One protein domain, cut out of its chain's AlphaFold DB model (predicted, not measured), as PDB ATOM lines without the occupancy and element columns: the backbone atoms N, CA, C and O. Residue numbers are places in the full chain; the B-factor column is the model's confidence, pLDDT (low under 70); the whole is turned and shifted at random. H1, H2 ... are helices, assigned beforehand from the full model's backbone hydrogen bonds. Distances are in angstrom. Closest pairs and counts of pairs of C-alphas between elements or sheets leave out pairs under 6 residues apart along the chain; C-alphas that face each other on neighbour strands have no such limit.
ATOM      1  N   GLU A  16     194.018 220.000 116.334       80.50
ATOM      2  CA  GLU A  16     193.469 219.366 117.545       80.50
ATOM      3  C   GLU A  16     193.123 217.874 117.375       80.50
ATOM      4  O   GLU A  16     193.009 217.118 118.353       80.50
ATOM      5  N   ARG A  17     192.956 217.435 116.121       81.75
ATOM      6  CA  ARG A  17     192.601 216.052 115.756       81.75
ATOM      7  C   ARG A  17     193.815 215.130 115.728       81.75
ATOM      8  O   ARG A  17     193.673 213.922 115.906       81.75
ATOM      9  N   THR A  18     195.003 215.683 115.510       80.81
ATOM     10  CA  THR A  18     196.235 214.904 115.405       80.81
ATOM     11  C   THR A  18     196.718 214.518 116.802       80.81
ATOM     12  O   THR A  18     197.250 215.344 117.531       80.81
ATOM     13  N   LYS A  19     196.529 213.252 117.192       80.44
ATOM     14  CA  LYS A  19     196.941 212.750 118.520       80.44
ATOM     15  C   LYS A  19     198.352 212.158 118.553       80.44
ATOM     16  O   LYS A  19     198.989 212.176 119.595       80.44
ATOM     17  N   ASN A  20     198.843 211.684 117.409       85.44
ATOM     18  CA  ASN A  20     200.166 211.077 117.272       85.44
ATOM     19  C   ASN A  20     201.043 211.962 116.384       85.44
ATOM     20  O   ASN A  20     200.868 211.993 115.161       85.44
ATOM     21  N   TYR A  21     201.960 212.704 117.000       88.06
ATOM     22  CA  TYR A  21     202.848 213.619 116.296       88.06
ATOM     23  C   TYR A  21     204.181 213.799 117.025       88.06
ATOM     24  O   TYR A  21     204.266 213.688 118.244       88.06
ATOM     25  N   GLN A  22     205.214 214.140 116.261       88.75
ATOM     26  CA  GLN A  22     206.442 214.732 116.779       88.75
ATOM     27  C   GLN A  22     206.240 216.243 116.925       88.75
ATOM     28  O   GLN A  22     205.889 216.910 115.946       88.75
ATOM     29  N   ALA A  23     206.415 216.781 118.129       87.38
ATOM     30  CA  ALA A  23     206.359 218.222 118.365       87.38
ATOM     31  C   ALA A  23     207.597 218.918 117.772       87.38
ATOM     32  O   ALA A  23     208.689 218.356 117.783       87.38
ATOM     33  N   PHE A  24     207.406 220.131 117.260       85.75
ATOM     34  CA  PHE A  24     208.462 221.040 116.811       85.75
ATOM     35  C   PHE A  24     208.209 222.400 117.462       85.75
ATOM     36  O   PHE A  24     207.050 222.720 117.729       85.75
ATOM     37  N   GLU A  25     209.265 223.174 117.720       83.12
ATOM     38  CA  GLU A  25     209.142 224.506 118.332       83.12
ATOM     39  C   GLU A  25     208.405 225.483 117.414       83.12
ATOM     40  O   GLU A  25     207.581 226.272 117.875       83.12
ATOM     41  N   SER A  26     208.628 225.369 116.104       82.12
ATOM     42  CA  SER A  26     207.919 226.142 115.094       82.12
ATOM     43  C   SER A  26     207.455 225.290 113.912       82.12
ATOM     44  O   SER A  26     207.868 224.140 113.702       82.12
ATOM     45  N   LEU A  27     206.566 225.872 113.105       83.69
ATOM     46  CA  LEU A  27     206.180 225.284 111.829       83.69
ATOM     47  C   LEU A  27     207.392 225.179 110.893       83.69
ATOM     48  O   LEU A  27     207.528 224.197 110.164       83.69
ATOM     49  N   GLU A  28     208.267 226.179 110.930       86.12
ATOM     50  CA  GLU A  28     209.493 226.276 110.149       86.12
ATOM     51  C   GLU A  28     210.434 225.108 110.447       86.12
ATOM     52  O   GLU A  28     210.900 224.466 109.505       86.12
ATOM     53  N   ASP A  29     210.629 224.761 111.721       86.06
ATOM     54  CA  ASP A  29     211.486 223.637 112.128       86.06
ATOM     55  C   ASP A  29     210.920 222.290 111.667       86.06
ATOM     56  O   ASP A  29     211.656 221.391 111.246       86.06
ATOM     57  N   CYS A  30     209.591 222.159 111.684       89.88
ATOM     58  CA  CYS A  30     208.903 220.977 111.173       89.88
ATOM     59  C   CYS A  30     209.111 220.810 109.659       89.88
ATOM     60  O   CYS A  30     209.396 219.707 109.184       89.88
ATOM     61  N   LEU A  31     208.994 221.902 108.897       89.00
ATOM     62  CA  LEU A  31     209.227 221.893 107.450       89.00
ATOM     63  C   LEU A  31     210.709 221.660 107.121       89.00
ATOM     64  O   LEU A  31     211.017 220.904 106.200       89.00
ATOM     65  N   ALA A  32     211.625 222.249 107.896       88.62
ATOM     66  CA  ALA A  32     213.068 222.038 107.764       88.62
ATOM     67  C   ALA A  32     213.473 220.581 108.041       88.62
ATOM     68  O   ALA A  32     214.415 220.072 107.437       88.62
ATOM     69  N   SER A  33     212.707 219.882 108.879       89.19
ATOM     70  CA  SER A  33     212.883 218.455 109.177       89.19
ATOM     71  C   SER A  33     212.243 217.521 108.137       89.19
ATOM     72  O   SER A  33     212.133 216.317 108.365       89.19
ATOM     73  N   GLY A  34     211.817 218.060 106.988       88.19
ATOM     74  CA  GLY A  34     211.281 217.297 105.856       88.19
ATOM     75  C   GLY A  34     209.761 217.114 105.860       88.19
ATOM     76  O   GLY A  34     209.228 216.419 104.989       88.19
ATOM     77  N   GLY A  35     209.046 217.732 106.804       88.50
ATOM     78  CA  GLY A  35     207.589 217.712 106.834       88.50
ATOM     79  C   GLY A  35     206.954 218.572 105.736       88.50
ATOM     80  O   GLY A  35     207.575 219.470 105.169       88.50
ATOM     81  N   LYS A  36     205.684 218.303 105.421       89.38
ATOM     82  CA  LYS A  36     204.915 219.027 104.391       89.38
ATOM     83  C   LYS A  36     203.642 219.637 104.964       89.38
ATOM     84  O   LYS A  36     203.071 219.115 105.917       89.38
ATOM     85  N   LEU A  37     203.167 220.729 104.373       86.75
ATOM     86  CA  LEU A  37     201.864 221.287 104.739       86.75
ATOM     87  C   LEU A  37     200.712 220.414 104.206       86.75
ATOM     88  O   LEU A  37     200.847 219.824 103.129       86.75
ATOM     89  N   PRO A  38     199.575 220.342 104.924       82.69
ATOM     90  CA  PRO A  38     198.352 219.732 104.421       82.69
ATOM     91  C   PRO A  38     197.864 220.407 103.135       82.69
ATOM     92  O   PRO A  38     198.055 221.607 102.924       82.69
ATOM     93  N   GLN A  39     197.177 219.641 102.291       74.94
ATOM     94  CA  GLN A  39     196.607 220.151 101.047       74.94
ATOM     95  C   GLN A  39     195.611 221.288 101.340       74.94
ATOM     96  O   GLN A  39     194.713 221.135 102.163       74.94
ATOM     97  N   GLY A  40     195.799 222.440 100.686       69.00
ATOM     98  CA  GLY A  40     194.991 223.648 100.904       69.00
ATOM     99  C   GLY A  40     195.538 224.623 101.955       69.00
ATOM    100  O   GLY A  40     195.012 225.726 102.076       69.00
ATOM    101  N   VAL A  41     196.613 224.276 102.673       72.62
ATOM    102  CA  VAL A  41     197.303 225.194 103.593       72.62
ATOM    103  C   VAL A  41     198.597 225.676 102.940       72.62
ATOM    104  O   VAL A  41     199.498 224.886 102.667       72.62
ATOM    105  N   SER A  42     198.699 226.983 102.694       75.00
ATOM    106  CA  SER A  42     199.916 227.613 102.174       75.00
ATOM    107  C   SER A  42     200.588 228.476 103.243       75.00
ATOM    108  O   SER A  42     199.920 229.021 104.121       75.00
ATOM    109  N   ARG A  43     201.913 228.661 103.146       68.88
ATOM    110  CA  ARG A  43     202.657 229.579 104.033       68.88
ATOM    111  C   ARG A  43     202.108 231.010 103.970       68.88
ATOM    112  O   ARG A  43     202.091 231.700 104.981       68.88
ATOM    113  N   VAL A  44     201.607 231.423 102.805       63.06
ATOM    114  CA  VAL A  44     200.970 232.733 102.594       63.06
ATOM    115  C   VAL A  44     199.664 232.842 103.385       63.06
ATOM    116  O   VAL A  44     199.435 233.843 104.056       63.06
ATOM    117  N   SER A  45     198.840 231.790 103.385       65.88
ATOM    118  CA  SER A  45     197.588 231.743 104.155       65.88
ATOM    119  C   SER A  45     197.830 231.830 105.665       65.88
ATOM    120  O   SER A  45     197.070 232.478 106.377       65.88
ATOM    121  N   LEU A  46     198.905 231.210 106.160       62.66
ATOM    122  CA  LEU A  46     199.260 231.227 107.583       62.66
ATOM    123  C   LEU A  46     199.788 232.594 108.028       62.66
ATOM    124  O   LEU A  46     199.397 233.085 109.083       62.66
ATOM    125  N   LYS A  47     200.593 233.249 107.186       61.44
ATOM    126  CA  LYS A  47     201.119 234.589 107.467       61.44
ATOM    127  C   LYS A  47     200.017 235.658 107.469       61.44
ATOM    128  O   LYS A  47     199.944 236.448 108.402       61.44
ATOM    129  N   GLY A  48     199.079 235.589 106.517       55.97
ATOM    130  CA  GLY A  48     197.897 236.463 106.505       55.97
ATOM    131  C   GLY A  48     196.952 236.252 107.698       55.97
ATOM    132  O   GLY A  48     196.207 237.158 108.057       55.97
ATOM    133  N   SER A  49     197.006 235.080 108.343       55.41
ATOM    134  CA  SER A  49     196.255 234.801 109.578       55.41
ATOM    135  C   SER A  49     196.910 235.429 110.814       55.41
ATOM    136  O   SER A  49     196.204 235.832 111.733       55.41
ATOM    137  N   GLN A  50     198.246 235.511 110.843       50.84
ATOM    138  CA  GLN A  50     199.001 236.132 111.937       50.84
ATOM    139  C   GLN A  50     198.925 237.664 111.885       50.84
ATOM    140  O   GLN A  50     198.632 238.285 112.902       50.84
ATOM    141  N   GLU A  51     199.068 238.269 110.700       50.59
ATOM    142  CA  GLU A  51     198.932 239.727 110.526       50.59
ATOM    143  C   GLU A  51     197.507 240.213 110.874       50.59
ATOM    144  O   GLU A  51     197.350 241.198 111.590       50.59
ATOM    145  N   GLN A  52     196.461 239.456 110.509       49.31
ATOM    146  CA  GLN A  52     195.082 239.746 110.944       49.31
ATOM    147  C   GLN A  52     194.853 239.589 112.453       49.31
ATOM    148  O   GLN A  52     193.935 240.206 112.992       49.31
ATOM    149  N   SER A  53     195.611 238.728 113.136       49.28
ATOM    150  CA  SER A  53     195.441 238.538 114.578       49.28
ATOM    151  C   SER A  53     196.061 239.669 115.395       49.28
ATOM    152  O   SER A  53     195.483 240.030 116.418       49.28
ATOM    153  N   ASP A  54     197.164 240.258 114.926       48.56
ATOM    154  CA  ASP A  54     197.837 241.363 115.616       48.56
ATOM    155  C   ASP A  54     197.085 242.697 115.458       48.56
ATOM    156  O   ASP A  54     196.967 243.444 116.429       48.56
ATOM    157  N   GLU A  55     196.476 242.982 114.299       48.78
ATOM    158  CA  GLU A  55     195.676 244.210 114.114       48.78
ATOM    159  C   GLU A  55     194.350 244.187 114.895       48.78
ATOM    160  O   GLU A  55     193.958 245.193 115.500       48.78
ATOM    161  N   ARG A  56     193.705 243.014 115.004       53.53
ATOM    162  CA  ARG A  56     192.504 242.843 115.841       53.53
ATOM    163  C   ARG A  56     192.776 243.032 117.333       53.53
ATOM    164  O   ARG A  56     191.837 243.356 118.060       53.53
ATOM    165  N   GLN A  57     194.015 242.860 117.809       58.69
ATOM    166  CA  GLN A  57     194.333 243.001 119.239       58.69
ATOM    167  C   GLN A  57     194.134 244.429 119.773       58.69
ATOM    168  O   GLN A  57     193.996 244.603 120.983       58.69
ATOM    169  N   ASN A  58     194.075 245.450 118.907       79.12
ATOM    170  CA  ASN A  58     193.916 246.846 119.333       79.12
ATOM    171  C   ASN A  58     192.544 247.461 118.997       79.12
ATOM    172  O   ASN A  58     192.291 248.625 119.315       79.12
TER     173      ASN A  58
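Overview. This is residues 16 to 58 of the 169 residues of the protein "HNH endonuclease" of Marinobacter sp (UniProt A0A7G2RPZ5). From its first residue the printed part runs through an open loop into the short helix H1, bends round through a second loop, and then goes out into the longer helix H2, a free arm that makes much of the length. The two helices do not pack on each other, and at the other end from H2 residues 16 to 21, in the loop before H1, also stand free. The printed part has 43 residues with two named helices, H1 then H2, and no named strand; its class is all helix, though under half of the residues, 20 of 43, are in named elements. The whole is loose, with a radius of gyration of the C-alphas of 12.7 A, and elongated, with spans of 36 by 19 by 19 A.

Arrangement. Residues 16 to 21 stand free. H1, residues 27 to 32, and H2, residues 43 to 56, are apart, with no C-alpha of the one within 8 A of the other. A short link of 10 residues joins them. Residues 44 to 58, of which 44 to 56 belong to H2, stand free. In both helices each O i to N i+4 pair is within hydrogen-bond range.

Along the chain. H1 begins at C-alpha 27, at (206.180, 225.284, 111.829), and ends at Ala 32. H2 begins at C-alpha 43, at (202.657, 229.579, 104.033), and ends at C-alpha 56, at (192.504, 242.843, 115.841), 20.5 A from first to last C-alpha.

Size, cuts and confidence. The two C-alphas farthest apart are those of Gly 34 and Asn 58, at 36.8 A. The printed part has no cut, and the link from H1 to H2 is not long. The mean pLDDT of the printed part is 74.1; residue 40 and residues 43 to 57 are under 70, and the mean for H2 is 56.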